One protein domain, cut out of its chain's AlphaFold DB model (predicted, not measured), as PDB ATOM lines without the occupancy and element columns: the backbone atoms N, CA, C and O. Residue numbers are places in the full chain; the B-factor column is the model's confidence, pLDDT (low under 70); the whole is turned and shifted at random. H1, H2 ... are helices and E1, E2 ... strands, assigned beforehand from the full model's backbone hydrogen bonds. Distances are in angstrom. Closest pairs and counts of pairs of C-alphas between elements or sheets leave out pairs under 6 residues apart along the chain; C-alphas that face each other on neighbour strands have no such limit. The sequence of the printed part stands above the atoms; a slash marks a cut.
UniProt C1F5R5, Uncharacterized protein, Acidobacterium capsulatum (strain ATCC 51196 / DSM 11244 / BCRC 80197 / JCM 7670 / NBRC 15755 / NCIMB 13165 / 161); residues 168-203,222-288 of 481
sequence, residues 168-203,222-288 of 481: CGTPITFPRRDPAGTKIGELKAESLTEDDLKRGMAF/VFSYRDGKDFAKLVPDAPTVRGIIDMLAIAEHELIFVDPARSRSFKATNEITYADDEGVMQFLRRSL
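What this domain is: This is residues 168 to 203 and 222 to 288 of the 481 residues of an uncharacterized protein of Acidobacterium capsulatum (strain ATCC 51196 / DSM 11244 / BCRC 80197 / JCM 7670 / NBRC 15755 / NCIMB 13165 / 161) (UniProt C1F5R5). A single six-stranded sheet is curled like part of a barrel and folded back on itself, with E1, E2 and E4 in one leaf, E6 and E5 in the other, and E3 as the hinge. The helix H2 packs on this sheet with residues 243 to 254, while the short helix H1 only grazes it and lies far from the middle. The printed part has 103 residues, in the order E1 E2 H1 E3 E4 H2 E5 E6, and its class is mixed, helices and strands. The sheet's order is E1 - E2 - E4 - E3 - E6 - E5, all antiparallel. The whole is compact, with a radius of gyration of the C-alphas of 14.0 A and spans of 45 by 31 by 24 A.

How they stand to each other: In the strongly twisted sheet, E1, residues 171 to 177, and E2, residues 183 to 192, form a hairpin, with N 174 and O 187 2.8 A apart. E4, residues 230 to 235, is the next neighbour of E2, with N 190 and O 233 at 2.8 A. E3, residues 222 to 225, forms a hairpin with E4, with N 232 and O 223 at 2.8 A. E6, residues 281 to 286, is staggered: its residues 285 to 286 pair with E3, N 224 and O 285 being 2.8 A apart. Its residues 281 to 285 pair with E5, residues 271 to 275, in a hairpin with N 272 and O 284 at 2.8 A. Between the edge strands E1 and E5 the closest C-alphas, of Pro 175 and Ala 275, are 7.0 A apart. H2, residues 241 to 254, is on the sheet at a height of 9.2 A, over E1 and E4, and runs along the strands, at 25 degrees to E1 on the local plane. Its closest C-alphas to E1 are those of Glu 254 and Arg 176, 5.0 A. H1, residues 194 to 199, only grazes the sheet with residues 194 to 197 and is apart from H2. Every O i to N i+4 pair is within hydrogen-bond range in H1, and 8 of 10 in H2.

Where its parts are: E1 begins at C-alpha 171 (223.355, 190.545, 232.059) and is 19.5 A long; E2 is 25.5 A, E4 16.0 A and H2 19.7 A. E6 is 16.3 A long and ends at C-alpha 286 (227.238, 193.113, 213.673). E5 measures 13.0 A, E3 9.9 A and H1 8.7 A.

The domain as a whole: The C-alphas farthest apart, of Phe 203 and Ala 261, are 46.3 A apart. Residues 204 to 221 are not printed, and C-alphas 203 and 222 are 17.4 A apart across this cut. The link from H2 to E5 is long, residues 255 to 270, and in it residues 258 to 259 pair with 264 to 265, antiparallel. The mean pLDDT of the printed part is 93.2, and no printed residue is under 70.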
ATOM      1  N   CYS A 168     223.617 199.054 230.590       80.06
ATOM      2  CA  CYS A 168     223.254 198.889 232.000       80.06
ATOM      3  C   CYS A 168     222.086 197.915 232.200       80.06
ATOM      4  O   CYS A 168     221.516 197.850 233.290       80.06
ATOM      5  N   GLY A 169     221.686 197.206 231.140       71.00
ATOM      6  CA  GLY A 169     220.624 196.217 231.192       71.00
ATOM      7  C   GLY A 169     221.038 194.956 231.944       71.00
ATOM      8  O   GLY A 169     222.197 194.762 232.315       71.00
ATOM      9  N   THR A 170     220.066 194.071 232.152       80.75
ATOM     10  CA  THR A 170     220.291 192.757 232.757       80.75
ATOM     11  C   THR A 170     221.397 192.014 232.001       80.75
ATOM     12  O   THR A 170     221.339 191.971 230.768       80.75
ATOM     13  N   PRO A 171     222.385 191.419 232.699       90.25
ATOM     14  CA  PRO A 171     223.355 190.545 232.059       90.25
ATOM     15  C   PRO A 171     222.637 189.438 231.288       90.25
ATOM     16  O   PRO A 171     221.736 188.790 231.820       90.25
ATOM     17  N   ILE A 172     223.044 189.230 230.044       95.06
ATOM     18  CA  ILE A 172     222.564 188.143 229.194       95.06
ATOM     19  C   ILE A 172     223.725 187.210 228.863       95.06
ATOM     20  O   ILE A 172     224.898 187.590 228.949       95.06
ATOM     21  N   THR A 173     223.400 185.977 228.494       96.62
ATOM     22  CA  THR A 173     224.386 184.973 228.101       96.62
ATOM     23  C   THR A 173     224.031 184.363 226.755       96.62
ATOM     24  O   THR A 173     222.863 184.253 226.384       96.62
ATOM     25  N   PHE A 174     225.063 183.975 226.010       97.12
ATOM     26  CA  PHE A 174     224.950 183.276 224.737       97.12
ATOM     27  C   PHE A 174     225.609 181.897 224.856       97.12
ATOM     28  O   PHE A 174     226.772 181.828 225.272       97.12
ATOM     29  N   PRO A 175     224.921 180.796 224.504       97.62
ATOM     30  CA  PRO A 175     225.510 179.463 224.575       97.62
ATOM     31  C   PRO A 175     226.678 179.315 223.595       97.62
ATOM     32  O   PRO A 175     226.516 179.457 222.384       97.62
ATOM     33  N   ARG A 176     227.859 178.984 224.123       97.38
ATOM     34  CA  ARG A 176     229.042 178.637 223.327       97.38
ATOM     35  C   ARG A 176     228.985 177.163 222.976       97.38
ATOM     36  O   ARG A 176     228.673 176.339 223.840       97.38
ATOM     37  N   ARG A 177     229.305 176.818 221.735       96.38
ATOM     38  CA  ARG A 177     229.259 175.455 221.209       96.38
ATOM     39  C   ARG A 177     230.543 175.103 220.461       96.38
ATOM     40  O   ARG A 177     231.155 175.956 219.825       96.38
ATOM     41  N   ASP A 178     230.949 173.841 220.554       94.69
ATOM     42  CA  ASP A 178     232.030 173.290 219.732       94.69
ATOM     43  C   ASP A 178     231.578 173.107 218.265       94.69
ATOM     44  O   ASP A 178     230.382 173.217 217.980       94.69
ATOM     45  N   PRO A 179     232.477 172.775 217.315       92.25
ATOM     46  CA  PRO A 179     232.098 172.545 215.917       92.25
ATOM     47  C   PRO A 179     231.070 171.422 215.685       92.25
ATOM     48  O   PRO A 179     230.472 171.372 214.611       92.25
ATOM     49  N   ALA A 180     230.862 170.527 216.658       90.88
ATOM     50  CA  ALA A 180     229.840 169.481 216.609       90.88
ATOM     51  C   ALA A 180     228.467 169.961 217.129       90.88
ATOM     52  O   ALA A 180     227.481 169.235 217.011       90.88
ATOM     53  N   GLY A 181     228.378 171.183 217.666       91.31
ATOM     54  CA  GLY A 181     227.162 171.781 218.216       91.31
ATOM     55  C   GLY A 181     226.951 171.516 219.711       91.31
ATOM     56  O   GLY A 181     225.918 171.912 220.261       91.31
ATOM     57  N   THR A 182     227.904 170.887 220.400       94.25
ATOM     58  CA  THR A 182     227.821 170.598 221.840       94.25
ATOM     59  C   THR A 182     228.063 171.869 222.643       94.25
ATOM     60  O   THR A 182     229.043 172.562 222.385       94.25
ATOM     61  N   LYS A 183     227.215 172.187 223.636       96.50
ATOM     62  CA  LYS A 183     227.425 173.350 224.522       96.50
ATOM     63  C   LYS A 183     228.708 173.154 225.343       96.50
ATOM     64  O   LYS A 183     228.821 172.176 226.076       96.50
ATOM     65  N   ILE A 184     229.647 174.093 225.226       97.06
ATOM     66  CA  ILE A 184     230.954 174.095 225.912       97.06
ATOM     67  C   ILE A 184     231.104 175.231 226.928       97.06
ATOM     68  O   ILE A 184     232.073 175.262 227.682       97.06
ATOM     69  N   GLY A 185     230.154 176.165 226.972       96.56
ATOM     70  CA  GLY A 185     230.172 177.269 227.923       96.56
ATOM     71  C   GLY A 185     229.145 178.341 227.594       96.56
ATOM     72  O   GLY A 185     228.199 178.112 226.839       96.56
ATOM     73  N   GLU A 186     229.359 179.524 228.157       97.00
ATOM     74  CA  GLU A 186     228.533 180.706 227.931       97.00
ATOM     75  C   GLU A 186     229.419 181.921 227.678       97.00
ATOM     76  O   GLU A 186     230.504 182.036 228.249       97.00
ATOM     77  N   LEU A 187     228.967 182.805 226.793       97.19
ATOM     78  CA  LEU A 187     229.562 184.111 226.558       97.19
ATOM     79  C   LEU A 187     228.651 185.172 227.169       97.19
ATOM     80  O   LEU A 187     227.453 185.183 226.890       97.19
ATOM     81  N   LYS A 188     229.199 186.047 228.009       97.19
ATOM     82  CA  LYS A 188     228.424 187.076 228.713       97.19
ATOM     83  C   LYS A 188     228.301 188.344 227.877       97.19
ATOM     84  O   LYS A 188     229.216 188.696 227.133       97.19
ATOM     85  N   ALA A 189     227.197 189.056 228.056       97.38
ATOM     86  CA  ALA A 189     227.000 190.384 227.503       97.38
ATOM     87  C   ALA A 189     226.136 191.266 228.413       97.38
ATOM     88  O   ALA A 189     225.312 190.782 229.189       97.38
ATOM     89  N   GLU A 190     226.313 192.575 228.286       95.62
ATOM     90  CA  GLU A 190     225.413 193.591 228.823       95.62
ATOM     91  C   GLU A 190     224.393 193.973 227.750       95.62
ATOM     92  O   GLU A 190     224.740 194.139 226.578       95.62
ATOM     93  N   SER A 191     223.130 194.117 228.144       95.25
ATOM     94  CA  SER A 191     222.053 194.514 227.235       95.25
ATOM     95  C   SER A 191     221.811 196.028 227.268       95.25
ATOM     96  O   SER A 191     221.985 196.686 228.297       95.25
ATOM     97  N   LEU A 192     221.385 196.573 226.134       94.50
ATOM     98  CA  LEU A 192     220.803 197.900 225.987       94.50
ATOM     99  C   LEU A 192     219.508 197.756 225.187       94.50
ATOM    100  O   LEU A 192     219.542 197.407 224.005       94.50
ATOM    101  N   THR A 193     218.373 198.013 225.834       92.94
ATOM    102  CA  THR A 193     217.062 197.891 225.185       92.94
ATOM    103  C   THR A 193     216.715 199.134 224.370       92.94
ATOM    104  O   THR A 193     217.257 200.221 224.599       92.94
ATOM    105  N   GLU A 194     215.755 199.003 223.452       90.69
ATOM    106  CA  GLU A 194     215.210 200.142 222.700       90.69
ATOM    107  C   GLU A 194     214.738 201.286 223.627       90.69
ATOM    108  O   GLU A 194     214.968 202.468 223.350       90.69
ATOM    109  N   ASP A 195     214.111 200.942 224.755       90.25
ATOM    110  CA  ASP A 195     213.596 201.910 225.726       90.25
ATOM    111  C   ASP A 195     214.712 202.598 226.519       90.25
ATOM    112  O   ASP A 195     214.603 203.786 226.834       90.25
ATOM    113  N   ASP A 196     215.797 201.891 226.836       91.12
ATOM    114  CA  ASP A 196     216.974 202.495 227.473       91.12
ATOM    115  C   ASP A 196     217.636 203.495 226.526       91.12
ATOM    116  O   ASP A 196     217.916 204.637 226.896       91.12
ATOM    117  N   LEU A 197     217.790 203.107 225.262       89.56
ATOM    118  CA  LEU A 197     218.394 203.948 224.242       89.56
ATOM    119  C   LEU A 197     217.558 205.209 223.941       89.56
ATOM    120  O   LEU A 197     218.125 206.279 223.706       89.56
ATOM    121  N   LYS A 198     216.221 205.121 223.990       89.56
ATOM    122  CA  LYS A 198     215.322 206.284 223.849       89.56
ATOM    123  C   LYS A 198     215.332 207.199 225.073       89.56
ATOM    124  O   LYS A 198     215.251 208.414 224.907       89.56
ATOM    125  N   ARG A 199     215.402 206.636 226.285       89.69
ATOM    126  CA  ARG A 199     215.406 207.411 227.538       89.69
ATOM    127  C   ARG A 199     216.739 208.109 227.801       89.69
ATOM    128  O   ARG A 199     216.739 209.174 228.410       89.69
ATOM    129  N   GLY A 200     217.842 207.536 227.331       89.62
ATOM    130  CA  GLY A 200     219.187 208.005 227.643       89.62
ATOM    131  C   GLY A 200     220.036 206.875 228.202       89.62
ATOM    132  O   GLY A 200     219.633 206.215 229.156       89.62
ATOM    133  N   MET A 201     221.227 206.680 227.634       90.81
ATOM    134  CA  MET A 201     222.189 205.714 228.167       90.81
ATOM    135  C   MET A 201     222.699 206.181 229.532       90.81
ATOM    136  O   MET A 201     223.001 207.361 229.729       90.81
ATOM    137  N   ALA A 202     222.798 205.252 230.483       86.69
ATOM    138  CA  ALA A 202     223.160 205.576 231.854       86.69
ATOM    139  C   ALA A 202     224.682 205.712 232.003       86.69
ATOM    140  O   ALA A 202     225.402 204.726 232.155       86.69
ATOM    141  N   PHE A 203     225.166 206.952 232.007       90.56
ATOM    142  CA  PHE A 203     226.543 207.283 232.361       90.56
ATOM    143  C   PHE A 203     226.576 208.049 233.688       90.56
ATOM    144  O   PHE A 203     225.762 208.954 233.893       90.56
ATOM    145  N   VAL A 222     229.836 194.849 219.923       96.81
ATOM    146  CA  VAL A 222     228.419 195.222 220.029       96.81
ATOM    147  C   VAL A 222     227.627 194.606 218.882       96.81
ATOM    148  O   VAL A 222     227.968 194.762 217.705       96.81
ATOM    149  N   PHE A 223     226.519 193.956 219.221       96.56
ATOM    150  CA  PHE A 223     225.650 193.259 218.279       96.56
ATOM    151  C   PHE A 223     224.195 193.645 218.504       96.56
ATOM    152  O   PHE A 223     223.757 193.749 219.646       96.56
ATOM    153  N   SER A 224     223.420 193.825 217.437       95.56
ATOM    154  CA  SER A 224     221.968 193.962 217.564       95.56
ATOM    155  C   SER A 224     221.305 192.584 217.567       95.56
ATOM    156  O   SER A 224     221.683 191.723 216.767       95.56
ATOM    157  N   TYR A 225     220.291 192.394 218.402       93.62
ATOM    158  CA  TYR A 225     219.514 191.158 218.512       93.62
ATOM    159  C   TYR A 225     218.014 191.475 218.644       93.62
ATOM    160  O   TYR A 225     217.623 192.646 218.668       93.62
ATOM    161  N   ARG A 226     217.154 190.443 218.643       89.38
ATOM    162  CA  ARG A 226     215.679 190.585 218.640       89.38
ATOM    163  C   ARG A 226     215.180 191.528 217.537       89.38
ATOM    164  O   ARG A 226     214.551 192.551 217.800       89.38
ATOM    165  N   ASP A 227     215.518 191.185 216.297       85.19
ATOM    166  CA  ASP A 227     215.162 191.948 215.093       85.19
ATOM    167  C   ASP A 227     215.687 193.395 215.082       85.19
ATOM    168  O   ASP A 227     215.099 194.281 214.463       85.19
ATOM    169  N   GLY A 228     216.813 193.640 215.759       85.25
ATOM    170  CA  GLY A 228     217.492 194.937 215.764       85.25
ATOM    171  C   GLY A 228     216.924 195.953 216.755       85.25
ATOM    172  O   GLY A 228     217.253 197.132 216.655       85.25
ATOM    173  N   LYS A 229     216.067 195.521 217.687       88.12
ATOM    174  CA  LYS A 229     215.498 196.397 218.724       88.12
ATOM    175  C   LYS A 229     216.439 196.598 219.906       88.12
ATOM    176  O   LYS A 229     216.502 197.696 220.450       88.12
ATOM    177  N   ASP A 230     217.177 195.551 220.264       93.69
ATOM    178  CA  ASP A 230     218.057 195.540 221.428       93.69
ATOM    179  C   ASP A 230     219.517 195.338 220.997       93.69
ATOM    180  O   ASP A 230     219.803 194.759 219.943       93.69
ATOM    181  N   PHE A 231     220.451 195.789 221.834       96.06
ATOM    182  CA  PHE A 231     221.890 195.665 221.617       96.06
ATOM    183  C   PHE A 231     222.545 194.885 222.749       96.06
ATOM    184  O   PHE A 231     222.223 195.070 223.917       96.06
ATOM    185  N   ALA A 232     223.484 194.020 222.393       96.94
ATOM    186  CA  ALA A 232     224.299 193.247 223.306       96.94
ATOM    187  C   ALA A 232     225.751 193.686 223.152       96.94
ATOM    188  O   ALA A 232     226.307 193.595 222.056       96.94
ATOM    189  N   LYS A 233     226.361 194.146 224.239       97.06
ATOM    190  CA  LYS A 233     227.797 194.399 224.323       97.06
ATOM    191  C   LYS A 233     228.454 193.229 225.036       97.06
ATOM    192  O   LYS A 233     228.138 192.970 226.194       97.06
ATOM    193  N   LEU A 234     229.361 192.531 224.370       97.38
ATOM    194  CA  LEU A 234     230.049 191.397 224.974       97.38
ATOM    195  C   LEU A 234     230.909 191.835 226.173       97.38
ATOM    196  O   LEU A 234     231.473 192.934 226.203       97.38
ATOM    197  N   VAL A 235     231.000 190.952 227.167       95.81
ATOM    198  CA  VAL A 235     231.795 191.140 228.385       95.81
ATOM    199  C   VAL A 235     232.858 190.045 228.451       95.81
ATOM    200  O   VAL A 235     232.511 188.864 228.361       95.81
ATOM    201  N   PRO A 236     234.145 190.395 228.627       95.44
ATOM    202  CA  PRO A 236     235.202 189.400 228.684       95.44
ATOM    203  C   PRO A 236     235.153 188.617 230.002       95.44
ATOM    204  O   PRO A 236     234.820 189.165 231.055       95.44
ATOM    205  N   ASP A 237     235.560 187.347 229.966       92.25
ATOM    206  CA  ASP A 237     235.636 186.501 231.170       92.25
ATOM    207  C   ASP A 237     236.680 187.004 232.179       92.25
ATOM    208  O   ASP A 237     236.532 186.814 233.388       92.25
ATOM    209  N   ALA A 238     237.727 187.671 231.684       93.94
ATOM    210  CA  ALA A 238     238.754 188.314 232.486       93.94
ATOM    211  C   ALA A 238     238.938 189.777 232.046       93.94
ATOM    212  O   ALA A 238     239.008 190.037 230.841       93.94
ATOM    213  N   PRO A 239     239.092 190.733 232.980       94.00
ATOM    214  CA  PRO A 239     239.312 192.147 232.672       94.00
ATOM    215  C   PRO A 239     240.775 192.410 232.271       94.00
ATOM    216  O   PRO A 239     241.456 193.250 232.851       94.00
ATOM    217  N   THR A 240     241.287 191.648 231.307       97.31
ATOM    218  CA  THR A 240     242.643 191.769 230.761       97.31
ATOM    219  C   THR A 240     242.574 192.129 229.283       97.31
ATOM    220  O   THR A 240     241.564 191.883 228.621       97.31
ATOM    221  N   VAL A 241     243.664 192.679 228.736       97.12
ATOM    222  CA  VAL A 241     243.779 192.959 227.291       97.12
ATOM    223  C   VAL A 241     243.485 191.695 226.483       97.12
ATOM    224  O   VAL A 241     242.701 191.717 225.536       97.12
ATOM    225  N   ARG A 242     244.061 190.570 226.914       96.81
ATOM    226  CA  ARG A 242     243.845 189.275 226.280       96.81
ATOM    227  C   ARG A 242     242.389 188.814 226.375       96.81
ATOM    228  O   ARG A 242     241.842 188.408 225.360       96.81
ATOM    229  N   GLY A 243     241.743 188.950 227.536       97.12
ATOM    230  CA  GLY A 243     240.332 188.588 227.712       97.12
ATOM    231  C   GLY A 243     239.396 189.377 226.793       97.12
ATOM    232  O   GLY A 243     238.499 188.794 226.189       97.12
ATOM    233  N   ILE A 244     239.645 190.680 226.629       97.06
ATOM    234  CA  ILE A 244     238.900 191.552 225.705       97.06
ATOM    235  C   ILE A 244     239.046 191.087 224.249       97.06
ATOM    236  O   ILE A 244     238.065 191.039 223.511       97.06
ATOM    237  N   ILE A 245     240.262 190.732 223.824       96.56
ATOM    238  CA  ILE A 245     240.525 190.294 222.447       96.56
ATOM    239  C   ILE A 245     239.996 188.872 222.197       96.56
ATOM    240  O   ILE A 245     239.376 188.623 221.163       96.56
ATOM    241  N   ASP A 246     240.199 187.946 223.136       96.06
ATOM    242  CA  ASP A 246     239.766 186.548 223.016       96.06
ATOM    243  C   ASP A 246     238.245 186.429 222.938       96.06
ATOM    244  O   ASP A 246     237.729 185.615 222.176       96.06
ATOM    245  N   MET A 247     237.518 187.293 223.646       97.00
ATOM    246  CA  MET A 247     236.062 187.395 223.560       97.00
ATOM    247  C   MET A 247     235.565 187.576 222.114       97.00
ATOM    248  O   MET A 247     234.569 186.961 221.735       97.00
ATOM    249  N   LEU A 248     236.272 188.351 221.277       95.94
ATOM    250  CA  LEU A 248     235.927 188.515 219.857       95.94
ATOM    251  C   LEU A 248     236.132 187.221 219.054       95.94
ATOM    252  O   LEU A 248     235.372 186.928 218.128       95.94
ATOM    253  N   ALA A 249     237.171 186.451 219.381       94.19
ATOM    254  CA  ALA A 249     237.430 185.165 218.742       94.19
ATOM    255  C   ALA A 249     236.375 184.127 219.153       94.19
ATOM    256  O   ALA A 249     235.830 183.440 218.291       94.19
ATOM    257  N   ILE A 250     236.036 184.075 220.444       96.06
ATOM    258  CA  ILE A 250     234.989 183.204 220.992       96.06
ATOM    259  C   ILE A 250     233.645 183.511 220.327       96.06
ATOM    260  O   ILE A 250     232.972 182.594 219.861       96.06
ATOM    261  N   ALA A 251     233.274 184.790 220.218       96.31
ATOM    262  CA  ALA A 251     232.029 185.196 219.573       96.31
ATOM    263  C   ALA A 251     231.915 184.676 218.130       96.31
ATOM    264  O   ALA A 251     230.867 184.183 217.737       96.31
ATOM    265  N   GLU A 252     232.991 184.738 217.343       93.56
ATOM    266  CA  GLU A 252     232.947 184.319 215.936       93.56
ATOM    267  C   GLU A 252     233.003 182.795 215.741       93.56
ATOM    268  O   GLU A 252     232.437 182.264 214.780       93.56
ATOM    269  N   HIS A 253     233.741 182.094 216.604       94.00
ATOM    270  CA  HIS A 253     234.076 180.682 216.398       94.00
ATOM    271  C   HIS A 253     233.248 179.719 217.246       94.00
ATOM    272  O   HIS A 253     233.101 178.564 216.852       94.00
ATOM    273  N   GLU A 254     232.700 180.179 218.370       96.62
ATOM    274  CA  GLU A 254     231.984 179.332 219.328       96.62
ATOM    275  C   GLU A 254     230.500 179.693 219.455       96.62
ATOM    276  O   GLU A 254     229.717 178.878 219.935       96.62
ATOM    277  N   LEU A 255     230.058 180.869 218.997       97.06
ATOM    278  CA  LEU A 255     228.628 181.127 218.812       97.06
ATOM    279  C   LEU A 255     228.211 180.614 217.437       97.06
ATOM    280  O   LEU A 255     228.300 181.318 216.429       97.06
ATOM    281  N   ILE A 256     227.795 179.350 217.394       96.19
ATOM    282  CA  ILE A 256     227.458 178.677 216.143       96.19
ATOM    283  C   ILE A 256     226.099 177.985 216.202       96.19
ATOM    284  O   ILE A 256     225.659 177.481 217.237       96.19
ATOM    285  N   PHE A 257     225.440 177.946 215.050       96.25
ATOM    286  CA  PHE A 257     224.284 177.109 214.779       96.25
ATOM    287  C   PHE A 257     224.700 176.037 213.770       96.25
ATOM    288  O   PHE A 257     225.148 176.364 212.669       96.25
ATOM    289  N   VAL A 258     224.577 174.761 214.136       93.62
ATOM    290  CA  VAL A 258     224.852 173.634 213.234       93.62
ATOM    291  C   VAL A 258     223.539 173.198 212.602       93.62
ATOM    292  O   VAL A 258     222.632 172.764 213.307       93.62
ATOM    293  N   ASP A 259     223.439 173.310 211.276       89.00
ATOM    294  CA  ASP A 259     222.253 172.892 210.526       89.00
ATOM    295  C   ASP A 259     222.095 171.360 210.617       89.00
ATOM    296  O   ASP A 259     222.944 170.638 210.072       89.00
ATOM    297  N   PRO A 260     221.020 170.843 211.251       85.69
ATOM    298  CA  PRO A 260     220.818 169.405 211.409       85.69
ATOM    299  C   PRO A 260     220.740 168.651 210.077       85.69
ATOM    300  O   PRO A 260     221.105 167.481 210.016       85.69
ATOM    301  N   ALA A 261     220.295 169.309 209.001       86.81
ATOM    302  CA  ALA A 261     220.142 168.687 207.688       86.81
ATOM    303  C   ALA A 261     221.459 168.603 206.903       86.81
ATOM    304  O   ALA A 261     221.578 167.795 205.982       86.81
ATOM    305  N   ARG A 262     222.439 169.457 207.223       82.56
ATOM    306  CA  ARG A 262     223.692 169.584 206.457       82.56
ATOM    307  C   ARG A 262     224.946 169.250 207.261       82.56
ATOM    308  O   ARG A 262     226.027 169.245 206.679       82.56
ATOM    309  N   SER A 263     224.812 169.024 208.571       85.50
ATOM    310  CA  SER A 263     225.914 168.746 209.506       85.50
ATOM    311  C   SER A 263     227.069 169.750 209.389       85.50
ATOM    312  O   SER A 263     228.239 169.392 209.500       85.50
ATOM    313  N   ARG A 264     226.741 171.019 209.120       86.38
ATOM    314  CA  ARG A 264     227.700 172.122 208.975       86.38
ATOM    315  C   ARG A 264     227.153 173.382 209.627       86.38
ATOM    316  O   ARG A 264     225.935 173.552 209.709       86.38
ATOM    317  N   SER A 265     228.042 174.280 210.045       87.94
ATOM    318  CA  SER A 265     227.635 175.583 210.575       87.94
ATOM    319  C   SER A 265     226.839 176.358 209.527       87.94
ATOM    320  O   SER A 265     227.283 176.491 208.380       87.94
ATOM    321  N   PHE A 266     225.692 176.896 209.922       90.00
ATOM    322  CA  PHE A 266     224.981 177.878 209.120       90.00
ATOM    323  C   PHE A 266     225.734 179.217 209.162       90.00
ATOM    324  O   PHE A 266     226.458 179.508 210.115       90.00
ATOM    325  N   LYS A 267     225.618 180.009 208.097       89.19
ATOM    326  CA  LYS A 267     226.208 181.347 208.001       89.19
ATOM    327  C   LYS A 267     225.186 182.283 207.372       89.19
ATOM    328  O   LYS A 267     224.556 181.927 206.377       89.19
ATOM    329  N   ALA A 268     225.052 183.470 207.947       91.56
ATOM    330  CA  ALA A 268     224.234 184.557 207.432       91.56
ATOM    331  C   ALA A 268     225.118 185.797 207.274       91.56
ATOM    332  O   ALA A 268     225.945 186.088 208.140       91.56
ATOM    333  N   THR A 269     224.975 186.502 206.152       91.81
ATOM    334  CA  THR A 269     225.813 187.664 205.843       91.81
ATOM    335  C   THR A 269     225.637 188.748 206.899       91.81
ATOM    336  O   THR A 269     224.517 189.133 207.224       91.81
ATOM    337  N   ASN A 270     226.755 189.258 207.405       92.75
ATOM    338  CA  ASN A 270     226.836 190.270 208.455       92.75
ATOM    339  C   ASN A 270     226.165 189.884 209.796       92.75
ATOM    340  O   ASN A 270     225.944 190.736 210.660       92.75
ATOM    341  N   GLU A 271     225.919 188.593 210.026       95.31
ATOM    342  CA  GLU A 271     225.338 188.071 211.267       95.31
ATOM    343  C   GLU A 271     226.159 186.890 211.814       95.31
ATOM    344  O   GLU A 271     226.858 186.188 211.079       95.31
ATOM    345  N   ILE A 272     226.119 186.697 213.129       96.31
ATOM    346  CA  ILE A 272     226.567 185.483 213.807       96.31
ATOM    347  C   ILE A 272     225.305 184.678 214.104       96.31
ATOM    348  O   ILE A 272     224.420 185.140 214.828       96.31
ATOM    349  N   THR A 273     225.208 183.489 213.518       96.44
ATOM    350  CA  THR A 273     224.098 182.565 213.766       96.44
ATOM    351  C   THR A 273     224.477 181.601 214.873       96.44
ATOM    352  O   THR A 273     225.469 180.885 214.729       96.44
ATOM    353  N   TYR A 274     223.681 181.543 215.935       96.50
ATOM    354  CA  TYR A 274     223.937 180.687 217.091       96.50
ATOM    355  C   TYR A 274     222.683 179.919 217.500       96.50
ATOM    356  O   TYR A 274     221.573 180.322 217.170       96.50
ATOM    357  N   ALA A 275     222.856 178.783 218.169       96.38
ATOM    358  CA  ALA A 275     221.753 178.059 218.793       96.38
ATOM    359  C   ALA A 275     221.588 178.520 220.247       96.38
ATOM    360  O   ALA A 275     222.562 178.463 221.006       96.38
ATOM    361  N   ASP A 276     220.378 178.919 220.640       95.38
ATOM    362  CA  ASP A 276     220.040 179.154 222.048       95.38
ATOM    363  C   ASP A 276     220.018 177.843 222.864       95.38
ATOM    364  O   ASP A 276     220.471 176.782 222.403       95.38
ATOM    365  N   ASP A 277     219.584 177.919 224.123       94.00
ATOM    366  CA  ASP A 277     219.552 176.761 225.020       94.00
ATOM    367  C   ASP A 277     218.522 175.714 224.569       94.00
ATOM    368  O   ASP A 277     218.751 174.515 224.738       94.00
ATOM    369  N   GLU A 278     217.450 176.142 223.901       94.06
ATOM    370  CA  GLU A 278     216.445 175.287 223.268       94.06
ATOM    371  C   GLU A 278     216.904 174.717 221.913       94.06
ATOM    372  O   GLU A 278     216.217 173.880 221.320       94.06
ATOM    373  N   GLY A 279     218.071 175.135 221.418       91.38
ATOM    374  CA  GLY A 279     218.601 174.721 220.121       91.38
ATOM    375  C   GLY A 279     217.972 175.459 218.936       91.38
ATOM    376  O   GLY A 279     218.174 175.052 217.789       91.38
ATOM    377  N   VAL A 280     217.216 176.527 219.186       94.06
ATOM    378  CA  VAL A 280     216.610 177.372 218.158       94.06
ATOM    379  C   VAL A 280     217.660 178.336 217.612       94.06
ATOM    380  O   VAL A 280     218.501 178.869 218.334       94.06
ATOM    381  N   MET A 281     217.635 178.535 216.294       95.50
ATOM    382  CA  MET A 281     218.548 179.452 215.621       95.50
ATOM    383  C   MET A 281     218.212 180.901 215.967       95.50
ATOM    384  O   MET A 281     217.094 181.365 215.745       95.50
ATOM    385  N   GLN A 282     219.224 181.618 216.426       95.94
ATOM    386  CA  GLN A 282     219.198 183.030 216.758       95.94
ATOM    387  C   GLN A 282     220.279 183.777 215.970       95.94
ATOM    388  O   GLN A 282     221.225 183.179 215.445       95.94
ATOM    389  N   PHE A 283     220.148 185.102 215.908       95.69
ATOM    390  CA  PHE A 283     221.015 185.973 215.116       95.69
ATOM    391  C   PHE A 283     221.561 187.119 215.968       95.69
ATOM    392  O   PHE A 283     220.806 187.828 216.635       95.69
ATOM    393  N   LEU A 284     222.875 187.326 215.903       96.50
ATOM    394  CA  LEU A 284     223.546 188.536 216.372       96.50
ATOM    395  C   LEU A 284     224.062 189.296 215.156       96.50
ATOM    396  O   LEU A 284     225.007 188.864 214.495       96.50
ATOM    397  N   ARG A 285     223.453 190.435 214.839       95.62
ATOM    398  CA  ARG A 285     223.889 191.259 213.710       95.62
ATOM    399  C   ARG A 285     224.988 192.214 214.148       95.62
ATOM    400  O   ARG A 285     224.848 192.913 215.149       95.62
ATOM    401  N   ARG A 286     226.080 192.255 213.386       95.12
ATOM    402  CA  ARG A 286     227.238 193.113 213.673       95.12
ATOM    403  C   ARG A 286     226.833 194.579 213.571       95.12
ATOM    404  O   ARG A 286     226.217 194.984 212.587       95.12
ATOM    405  N   SER A 287     227.176 195.357 214.595       92.88
ATOM    406  CA  SER A 287     226.728 196.747 214.710       92.88
ATOM    407  C   SER A 287     227.645 197.771 214.045       92.88
ATOM    408  O   SER A 287     227.226 198.907 213.855       92.88
ATOM    409  N   LEU A 288     228.873 197.383 213.683       89.56
ATOM    410  CA  LEU A 288     229.857 198.271 213.067       89.56
ATOM    411  C   LEU A 288     229.272 198.971 211.829       89.56
ATOM    412  O   LEU A 288     228.949 198.325 210.829       89.56
TER     413      LEU A 288